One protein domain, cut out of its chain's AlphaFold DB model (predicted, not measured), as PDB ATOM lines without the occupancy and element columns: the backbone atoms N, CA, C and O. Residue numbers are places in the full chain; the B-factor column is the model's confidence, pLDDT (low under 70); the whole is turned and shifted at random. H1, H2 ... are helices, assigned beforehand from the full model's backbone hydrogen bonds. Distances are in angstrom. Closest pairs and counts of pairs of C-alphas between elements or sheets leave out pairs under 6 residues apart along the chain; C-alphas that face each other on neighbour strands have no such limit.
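This is residues 755 to 829 of the 829 residues of the protein "BA75_03702T0" of Komagataella pastoris (UniProt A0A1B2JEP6). What shape appears? H1, H2 and H3 run forth, back and forth side by side as a small bundle, their centres in a triangle; residues 812 to 823 loop round one end to short H4. What is printed? The printed part has 75 residues, four named helices and no named strand: all helix, compact, radius of gyration of the C-alphas 12.1 A, spans 35 by 20 by 18 A.

Where are the first helices? H1, residues 757 to 773, begins at C-alpha (19.734, -4.292, 26.161) and measures 24.3 A; H2, 779 to 791, measures 18.3 A. And the last? H3, 796 to 811, measures 22.7 A; H4, 824 to 827, ends at C-alpha (-3.207, -7.651, 41.173).

What touches H1? Hairpin partner H2 touches it, C-alphas of Val 760 and Ala 789 closest at 5.7 A, at a shallow tilt of 20 degrees, opposite ways. H3 touches it, C-alphas of Leu 772 and Met 809 closest at 7.4 A, at 8 degrees, a shallow tilt, the same way. And the others? H2 and H3 are near each other; H4 is close to but not clearly touching H2, C-alphas of Ile 779 and Leu 826 closest at 7.8 A. Which backbones are within hydrogen-bond range? Every O i to N i+4 pair is in H1, H2 and H3; H4 is too short for one.

Any cut or long link? The printed part has no cut; H3 to H4 is long. Where is confidence low? Residues 819 to 829 are under 70.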
ATOM      1  N   LEU A 755      24.212  -3.704  32.039       78.12
ATOM      2  CA  LEU A 755      24.026  -5.095  31.590       78.12
ATOM      3  C   LEU A 755      23.870  -5.216  30.062       78.12
ATOM      4  O   LEU A 755      24.219  -6.237  29.471       78.12
ATOM      5  N   GLY A 756      23.371  -4.160  29.418       81.25
ATOM      6  CA  GLY A 756      23.122  -4.112  27.980       81.25
ATOM      7  C   GLY A 756      21.734  -4.634  27.602       81.25
ATOM      8  O   GLY A 756      21.213  -5.574  28.201       81.25
ATOM      9  N   ARG A 757      21.125  -4.021  26.577       85.25
ATOM     10  CA  ARG A 757      19.734  -4.292  26.161       85.25
ATOM     11  C   ARG A 757      19.488  -5.770  25.840       85.25
ATOM     12  O   ARG A 757      18.533  -6.347  26.343       85.25
ATOM     13  N   LYS A 758      20.372  -6.387  25.047       82.81
ATOM     14  CA  LYS A 758      20.248  -7.779  24.571       82.81
ATOM     15  C   LYS A 758      20.225  -8.794  25.721       82.81
ATOM     16  O   LYS A 758      19.351  -9.661  25.760       82.81
ATOM     17  N   THR A 759      21.131  -8.648  26.684       83.50
ATOM     18  CA  THR A 759      21.225  -9.515  27.869       83.50
ATOM     19  C   THR A 759      19.962  -9.423  28.722       83.50
ATOM     20  O   THR A 759      19.438 -10.433  29.178       83.50
ATOM     21  N   VAL A 760      19.432  -8.208  28.904       87.31
ATOM     22  CA  VAL A 760      18.227  -7.993  29.715       87.31
ATOM     23  C   VAL A 760      16.966  -8.486  29.009       87.31
ATOM     24  O   VAL A 760      16.107  -9.072  29.661       87.31
ATOM     25  N   ILE A 761      16.870  -8.321  27.686       87.88
ATOM     26  CA  ILE A 761      15.789  -8.930  26.898       87.88
ATOM     27  C   ILE A 761      15.811 -10.451  27.082       87.88
ATOM     28  O   ILE A 761      14.793 -11.039  27.433       87.88
ATOM     29  N   THR A 762      16.995 -11.059  26.953       87.81
ATOM     30  CA  THR A 762      17.185 -12.504  27.144       87.81
ATOM     31  C   THR A 762      16.764 -12.942  28.549       87.81
ATOM     32  O   THR A 762      16.096 -13.961  28.693       87.81
ATOM     33  N   LEU A 763      17.085 -12.165  29.589       89.88
ATOM     34  CA  LEU A 763      16.676 -12.445  30.969       89.88
ATOM     35  C   LEU A 763      15.152 -12.473  31.131       89.88
ATOM     36  O   LEU A 763      14.622 -13.411  31.730       89.88
ATOM     37  N   VAL A 764      14.451 -11.459  30.617       90.38
ATOM     38  CA  VAL A 764      12.986 -11.374  30.733       90.38
ATOM     39  C   VAL A 764      12.317 -12.482  29.920       90.38
ATOM     40  O   VAL A 764      11.469 -13.188  30.462       90.38
ATOM     41  N   ASP A 765      12.744 -12.699  28.673       90.81
ATOM     42  CA  ASP A 765      12.213 -13.767  27.817       90.81
ATOM     43  C   ASP A 765      12.393 -15.147  28.467       90.81
ATOM     44  O   ASP A 765      11.449 -15.932  28.527       90.81
ATOM     45  N   THR A 766      13.571 -15.413  29.043       86.81
ATOM     46  CA  THR A 766      13.863 -16.682  29.729       86.81
ATOM     47  C   THR A 766      12.959 -16.879  30.951       86.81
ATOM     48  O   THR A 766      12.438 -17.972  31.169       86.81
ATOM     49  N   LEU A 767      12.722 -15.829  31.749       88.50
ATOM     50  CA  LEU A 767      11.817 -15.900  32.903       88.50
ATOM     51  C   LEU A 767      10.368 -16.192  32.489       88.50
ATOM     52  O   LEU A 767       9.708 -17.000  33.141       88.50
ATOM     53  N   LEU A 768       9.888 -15.572  31.404       89.12
ATOM     54  CA  LEU A 768       8.545 -15.811  30.870       89.12
ATOM     55  C   LEU A 768       8.408 -17.231  30.303       89.12
ATOM     56  O   LEU A 768       7.449 -17.930  30.624       89.12
ATOM     57  N   GLN A 769       9.369 -17.688  29.500       87.19
ATOM     58  CA  GLN A 769       9.359 -19.044  28.937       87.19
ATOM     59  C   GLN A 769       9.356 -20.118  30.025       87.19
ATOM     60  O   GLN A 769       8.614 -21.095  29.934       87.19
ATOM     61  N   ILE A 770      10.141 -19.926  31.084       80.25
ATOM     62  CA  ILE A 770      10.187 -20.872  32.201       80.25
ATOM     63  C   ILE A 770       8.883 -20.853  32.987       80.25
ATOM     64  O   ILE A 770       8.371 -21.921  33.304       80.25
ATOM     65  N   ALA A 771       8.301 -19.678  33.239       83.94
ATOM     66  CA  ALA A 771       6.996 -19.605  33.885       83.94
ATOM     67  C   ALA A 771       5.923 -20.365  33.087       83.94
ATOM     68  O   ALA A 771       5.074 -21.019  33.683       83.94
ATOM     69  N   LEU A 772       5.978 -20.339  31.750       84.19
ATOM     70  CA  LEU A 772       5.093 -21.155  30.912       84.19
ATOM     71  C   LEU A 772       5.383 -22.653  31.031       84.19
ATOM     72  O   LEU A 772       4.440 -23.431  31.124       84.19
ATOM     73  N   LYS A 773       6.660 -23.048  31.014       84.81
ATOM     74  CA  LYS A 773       7.083 -24.457  30.999       84.81
ATOM     75  C   LYS A 773       6.875 -25.161  32.340       84.81
ATOM     76  O   LYS A 773       6.419 -26.294  32.365       84.81
ATOM     77  N   GLU A 774       7.231 -24.507  33.442       80.88
ATOM     78  CA  GLU A 774       7.152 -25.069  34.799       80.88
ATOM     79  C   GLU A 774       5.802 -24.789  35.475       80.88
ATOM     80  O   GLU A 774       5.590 -25.183  36.621       80.88
ATOM     81  N   GLU A 775       4.911 -24.049  34.804       80.56
ATOM     82  CA  GLU A 775       3.632 -23.557  35.333       80.56
ATOM     83  C   GLU A 775       3.749 -22.814  36.677       80.56
ATOM     84  O   GLU A 775       2.769 -22.628  37.395       80.56
ATOM     85  N   LYS A 776       4.951 -22.354  37.027       80.06
ATOM     86  CA  LYS A 776       5.269 -21.628  38.258       80.06
ATOM     87  C   LYS A 776       6.317 -20.573  37.953       80.06
ATOM     88  O   LYS A 776       7.228 -20.784  37.162       80.06
ATOM     89  N   GLY A 777       6.219 -19.422  38.611       76.94
ATOM     90  CA  GLY A 777       7.179 -18.342  38.426       76.94
ATOM     91  C   GLY A 777       7.233 -17.399  39.619       76.94
ATOM     92  O   GLY A 777       6.247 -17.187  40.319       76.94
ATOM     93  N   SER A 778       8.404 -16.803  39.850       79.81
ATOM     94  CA  SER A 778       8.595 -15.813  40.914       79.81
ATOM     95  C   SER A 778       8.349 -14.397  40.396       79.81
ATOM     96  O   SER A 778       9.199 -13.828  39.708       79.81
ATOM     97  N   ILE A 779       7.235 -13.797  40.810       78.94
ATOM     98  CA  ILE A 779       6.855 -12.405  40.514       78.94
ATOM     99  C   ILE A 779       7.983 -11.421  40.832       78.94
ATOM    100  O   ILE A 779       8.327 -10.577  40.010       78.94
ATOM    101  N   TYR A 780       8.619 -11.568  41.996       79.94
ATOM    102  CA  TYR A 780       9.709 -10.688  42.422       79.94
ATOM    103  C   TYR A 780      10.889 -10.679  41.443       79.94
ATOM    104  O   TYR A 780      11.509  -9.640  41.229       79.94
ATOM    105  N   ARG A 781      11.171 -11.821  40.807       81.19
ATOM    106  CA  ARG A 781      12.263 -11.950  39.833       81.19
ATOM    107  C   ARG A 781      11.881 -11.329  38.496       81.19
ATOM    108  O   ARG A 781      12.718 -10.681  37.880       81.19
ATOM    109  N   LEU A 782      10.621 -11.474  38.085       86.75
ATOM    110  CA  LEU A 782      10.102 -10.811  36.891       86.75
ATOM    111  C   LEU A 782      10.119  -9.286  37.057       86.75
ATOM    112  O   LEU A 782      10.652  -8.589  36.201       86.75
ATOM    113  N   LEU A 783       9.617  -8.766  38.181       83.69
ATOM    114  CA  LEU A 783       9.644  -7.330  38.481       83.69
ATOM    115  C   LEU A 783      11.072  -6.782  38.522       83.69
ATOM    116  O   LEU A 783      11.338  -5.706  37.991       83.69
ATOM    117  N   TRP A 784      12.004  -7.521  39.125       86.31
ATOM    118  CA  TRP A 784      13.422  -7.170  39.104       86.31
ATOM    119  C   TRP A 784      13.973  -7.092  37.672       86.31
ATOM    120  O   TRP A 784      14.586  -6.085  37.311       86.31
ATOM    121  N   ALA A 785      13.694  -8.088  36.829       87.88
ATOM    122  CA  ALA A 785      14.145  -8.104  35.438       87.88
ATOM    123  C   ALA A 785      13.516  -6.975  34.595       87.88
ATOM    124  O   ALA A 785      14.214  -6.327  33.819       87.88
ATOM    125  N   LEU A 786      12.232  -6.662  34.798       88.12
ATOM    126  CA  LEU A 786      11.555  -5.541  34.135       88.12
ATOM    127  C   LEU A 786      12.116  -4.181  34.580       88.12
ATOM    128  O   LEU A 786      12.338  -3.300  33.746       88.12
ATOM    129  N   LYS A 787      12.435  -4.013  35.872       87.50
ATOM    130  CA  LYS A 787      13.142  -2.818  36.372       87.50
ATOM    131  C   LYS A 787      14.526  -2.683  35.735       87.50
ATOM    132  O   LYS A 787      14.925  -1.574  35.372       87.50
ATOM    133  N   LEU A 788      15.248  -3.791  35.555       86.19
ATOM    134  CA  LEU A 788      16.513  -3.795  34.820       86.19
ATOM    135  C   LEU A 788      16.318  -3.425  33.347       86.19
ATOM    136  O   LEU A 788      17.131  -2.669  32.815       86.19
ATOM    137  N   ALA A 789      15.248  -3.892  32.699       87.75
ATOM    138  CA  ALA A 789      14.944  -3.566  31.304       87.75
ATOM    139  C   ALA A 789      14.699  -2.066  31.126       87.75
ATOM    140  O   ALA A 789      15.255  -1.449  30.216       87.75
ATOM    141  N   HIS A 790      13.953  -1.465  32.057       86.25
ATOM    142  CA  HIS A 790      13.717  -0.027  32.083       86.25
ATOM    143  C   HIS A 790      15.028   0.751  32.275       86.25
ATOM    144  O   HIS A 790      15.348   1.640  31.489       86.25
ATOM    145  N   ARG A 791      15.850   0.362  33.262       85.00
ATOM    146  CA  ARG A 791      17.165   0.988  33.515       85.00
ATOM    147  C   ARG A 791      18.124   0.881  32.324       85.00
ATOM    148  O   ARG A 791      18.891   1.806  32.087       85.00
ATOM    149  N   ASN A 792      18.073  -0.215  31.564       84.62
ATOM    150  CA  ASN A 792      18.915  -0.435  30.380       84.62
ATOM    151  C   ASN A 792      18.315   0.150  29.082       84.62
ATOM    152  O   ASN A 792      18.855  -0.104  28.004       84.62
ATOM    153  N   LYS A 793      17.231   0.940  29.169       88.00
ATOM    154  CA  LYS A 793      16.558   1.585  28.027       88.00
ATOM    155  C   LYS A 793      16.176   0.587  26.922       88.00
ATOM    156  O   LYS A 793      16.468   0.817  25.750       88.00
ATOM    157  N   VAL A 794      15.588  -0.552  27.294       88.88
ATOM    158  CA  VAL A 794      15.036  -1.516  26.325       88.88
ATOM    159  C   VAL A 794      13.847  -0.888  25.588       88.88
ATOM    160  O   VAL A 794      13.026  -0.207  26.200       88.88
ATOM    161  N   ASP A 795      13.754  -1.115  24.276       89.25
ATOM    162  CA  ASP A 795      12.716  -0.521  23.428       89.25
ATOM    163  C   ASP A 795      11.297  -0.900  23.890       89.25
ATOM    164  O   ASP A 795      11.027  -2.056  24.237       89.25
ATOM    165  N   LYS A 796      10.353   0.049  23.793       88.00
ATOM    166  CA  LYS A 796       8.944  -0.132  24.205       88.00
ATOM    167  C   LYS A 796       8.268  -1.352  23.562       88.00
ATOM    168  O   LYS A 796       7.440  -1.987  24.208       88.00
ATOM    169  N   LYS A 797       8.656  -1.732  22.335       92.25
ATOM    170  CA  LYS A 797       8.116  -2.910  21.625       92.25
ATOM    171  C   LYS A 797       8.248  -4.216  22.420       92.25
ATOM    172  O   LYS A 797       7.344  -5.043  22.389       92.25
ATOM    173  N   TYR A 798       9.335  -4.386  23.175       91.06
ATOM    174  CA  TYR A 798       9.534  -5.589  23.985       91.06
ATOM    175  C   TYR A 798       8.617  -5.598  25.209       91.06
ATOM    176  O   TYR A 798       8.055  -6.637  25.535       91.06
ATOM    177  N   PHE A 799       8.377  -4.440  25.830       89.12
ATOM    178  CA  PHE A 799       7.417  -4.324  26.931       89.12
ATOM    179  C   PHE A 799       5.990  -4.653  26.489       89.12
ATOM    180  O   PHE A 799       5.284  -5.342  27.222       89.12
ATOM    181  N   VAL A 800       5.582  -4.226  25.288       87.62
ATOM    182  CA  VAL A 800       4.282  -4.607  24.703       87.62
ATOM    183  C   VAL A 800       4.197  -6.129  24.555       87.62
ATOM    184  O   VAL A 800       3.297  -6.743  25.128       87.62
ATOM    185  N   LYS A 801       5.200  -6.753  23.921       92.19
ATOM    186  CA  LYS A 801       5.278  -8.213  23.744       92.19
ATOM    187  C   LYS A 801       5.222  -8.980  25.072       92.19
ATOM    188  O   LYS A 801       4.500  -9.970  25.203       92.19
ATOM    189  N   TRP A 802       5.976  -8.544  26.079       93.81
ATOM    190  CA  TRP A 802       5.975  -9.179  27.401       93.81
ATOM    191  C   TRP A 802       4.628  -9.028  28.101       93.81
ATOM    192  O   TRP A 802       4.145  -9.980  28.710       93.81
ATOM    193  N   THR A 803       3.986  -7.868  27.964       87.94
ATOM    194  CA  THR A 803       2.653  -7.615  28.527       87.94
ATOM    195  C   THR A 803       1.596  -8.505  27.876       87.94
ATOM    196  O   THR A 803       0.771  -9.086  28.578       87.94
ATOM    197  N   GLU A 804       1.631  -8.675  26.555       89.12
ATOM    198  CA  GLU A 804       0.754  -9.610  25.837       89.12
ATOM    199  C   GLU A 804       0.967 -11.052  26.297       89.12
ATOM    200  O   GLU A 804       0.007 -11.757  26.606       89.12
ATOM    201  N   THR A 805       2.229 -11.463  26.443       89.38
ATOM    202  CA  THR A 805       2.584 -12.796  26.953       89.38
ATOM    203  C   THR A 805       2.017 -13.017  28.362       89.38
ATOM    204  O   THR A 805       1.422 -14.057  28.640       89.38
ATOM    205  N   LEU A 806       2.127 -12.023  29.252       86.19
ATOM    206  CA  LEU A 806       1.563 -12.085  30.604       86.19
ATOM    207  C   LEU A 806       0.027 -12.100  30.600       86.19
ATOM    208  O   LEU A 806      -0.579 -12.842  31.374       86.19
ATOM    209  N   ARG A 807      -0.624 -11.344  29.705       85.19
ATOM    210  CA  ARG A 807      -2.088 -11.386  29.527       85.19
ATOM    211  C   ARG A 807      -2.559 -12.769  29.088       85.19
ATOM    212  O   ARG A 807      -3.552 -13.260  29.622       85.19
ATOM    213  N   LEU A 808      -1.837 -13.413  28.170       85.88
ATOM    214  CA  LEU A 808      -2.121 -14.786  27.749       85.88
ATOM    215  C   LEU A 808      -1.971 -15.765  28.920       85.88
ATOM    216  O   LEU A 808      -2.881 -16.553  29.170       85.88
ATOM    217  N   MET A 809      -0.885 -15.672  29.696       85.50
ATOM    218  CA  MET A 809      -0.706 -16.493  30.904       85.50
ATOM    219  C   MET A 809      -1.865 -16.329  31.891       85.50
ATOM    220  O   MET A 809      -2.382 -17.323  32.399       85.50
ATOM    221  N   LYS A 810      -2.314 -15.089  32.124       83.81
ATOM    222  CA  LYS A 810      -3.455 -14.784  32.994       83.81
ATOM    223  C   LYS A 810      -4.757 -15.382  32.457       83.81
ATOM    224  O   LYS A 810      -5.468 -16.044  33.208       83.81
ATOM    225  N   LYS A 811      -5.051 -15.195  31.162       84.75
ATOM    226  CA  LYS A 811      -6.252 -15.738  30.497       84.75
ATOM    227  C   LYS A 811      -6.325 -17.260  30.624       84.75
ATOM    228  O   LYS A 811      -7.388 -17.798  30.912       84.75
ATOM    229  N   HIS A 812      -5.193 -17.939  30.453       83.88
ATOM    230  CA  HIS A 812      -5.106 -19.397  30.507       83.88
ATOM    231  C   HIS A 812      -4.810 -19.958  31.907       83.88
ATOM    232  O   HIS A 812      -4.663 -21.169  32.037       83.88
ATOM    233  N   ARG A 813      -4.723 -19.111  32.947       78.50
ATOM    234  CA  ARG A 813      -4.344 -19.494  34.324       78.50
ATOM    235  C   ARG A 813      -3.062 -20.341  34.384       78.50
ATOM    236  O   ARG A 813      -3.006 -21.359  35.066       78.50
ATOM    237  N   ARG A 814      -2.023 -19.924  33.652       82.69
ATOM    238  CA  ARG A 814      -0.716 -20.604  33.582       82.69
ATOM    239  C   ARG A 814       0.403 -19.762  34.192       82.69
ATOM    240  O   ARG A 814       0.292 -18.542  34.333       82.69
ATOM    241  N   GLY A 815       1.504 -20.424  34.544       84.44
ATOM    242  CA  GLY A 815       2.728 -19.790  35.032       84.44
ATOM    243  C   GLY A 815       2.543 -19.017  36.329       84.44
ATOM    244  O   GLY A 815       2.316 -19.605  37.382       84.44
ATOM    245  N   TYR A 816       2.649 -17.688  36.277       80.62
ATOM    246  CA  TYR A 816       2.465 -16.855  37.469       80.62
ATOM    247  C   TYR A 816       1.029 -16.897  38.023       80.62
ATOM    248  O   TYR A 816       0.849 -16.622  39.202       80.62
ATOM    249  N   TRP A 817       0.034 -17.267  37.203       75.94
ATOM    250  CA  TRP A 817      -1.385 -17.382  37.580       75.94
ATOM    251  C   TRP A 817      -1.876 -18.837  37.678       75.94
ATOM    252  O   TRP A 817      -3.081 -19.078  37.599       75.94
ATOM    253  N   SER A 818      -0.974 -19.816  37.825       73.56
ATOM    254  CA  SER A 818      -1.389 -21.199  38.089       73.56
ATOM    255  C   SER A 818      -2.108 -21.319  39.436       73.56
ATOM    256  O   SER A 818      -1.884 -20.540  40.366       73.56
ATOM    257  N   THR A 819      -2.999 -22.306  39.543       58.34
ATOM    258  CA  THR A 819      -3.941 -22.504  40.663       58.34
ATOM    259  C   THR A 819      -3.285 -22.632  42.041       58.34
ATOM    260  O   THR A 819      -3.962 -22.447  43.046       58.34
ATOM    261  N   GLN A 820      -1.973 -22.878  42.112       55.81
ATOM    262  CA  GLN A 820      -1.212 -22.970  43.364       55.81
ATOM    263  C   GLN A 820      -0.673 -21.619  43.880       55.81
ATOM    264  O   GLN A 820      -0.114 -21.573  44.971       55.81
ATOM    265  N   ASN A 821      -0.825 -20.518  43.132       52.66
ATOM    266  CA  ASN A 821      -0.235 -19.210  43.451       52.66
ATOM    267  C   ASN A 821      -1.293 -18.093  43.565       52.66
ATOM    268  O   ASN A 821      -1.152 -16.999  43.023       52.66
ATOM    269  N   THR A 822      -2.369 -18.334  44.317       49.00
ATOM    270  CA  THR A 822      -3.413 -17.337  44.616       49.00
ATOM    271  C   THR A 822      -2.973 -16.340  45.694       49.00
ATOM    272  O   THR A 822      -3.644 -16.158  46.708       49.00
ATOM    273  N   SER A 823      -1.826 -15.678  45.516       50.25
ATOM    274  CA  SER A 823      -1.454 -14.572  46.404       50.25
ATOM    275  C   SER A 823      -2.025 -13.252  45.877       50.25
ATOM    276  O   SER A 823      -1.885 -12.925  44.696       50.25
ATOM    277  N   LYS A 824      -2.617 -12.451  46.777       50.44
ATOM    278  CA  LYS A 824      -3.163 -11.094  46.537       50.44
ATOM    279  C   LYS A 824      -2.192 -10.131  45.813       50.44
ATOM    280  O   LYS A 824      -2.615  -9.087  45.331       50.44
ATOM    281  N   LYS A 825      -0.902 -10.477  45.699       49.75
ATOM    282  CA  LYS A 825       0.161  -9.669  45.075       49.75
ATOM    283  C   LYS A 825       0.126  -9.642  43.536       49.75
ATOM    284  O   LYS A 825       0.736  -8.752  42.959       49.75
ATOM    285  N   LEU A 826      -0.593 -10.556  42.870       49.31
ATOM    286  CA  LEU A 826      -0.717 -10.582  41.396       49.31
ATOM    287  C   LEU A 826      -1.562  -9.446  40.810       49.31
ATOM    288  O   LEU A 826      -1.418  -9.159  39.629       49.31
ATOM    289  N   ASN A 827      -2.414  -8.805  41.612       47.66
ATOM    290  CA  ASN A 827      -3.207  -7.651  41.173       47.66
ATOM    291  C   ASN A 827      -2.422  -6.325  41.212       47.66
ATOM    292  O   ASN A 827      -2.937  -5.320  40.739       47.66
ATOM    293  N   PHE A 828      -1.217  -6.304  41.799       43.00
ATOM    294  CA  PHE A 828      -0.376  -5.102  41.908       43.00
ATOM    295  C   PHE A 828       0.599  -4.923  40.727       43.00
ATOM    296  O   PHE A 828       1.098  -3.822  40.512       43.00
ATOM    297  N   ILE A 829       0.898  -5.999  39.988       45.19
ATOM    298  CA  ILE A 829       1.628  -5.946  38.705       45.19
ATOM    299  C   ILE A 829       0.641  -5.545  37.617       45.19
ATOM    300  O   ILE A 829       1.030  -4.718  36.764       45.19
TER     301      ILE A 829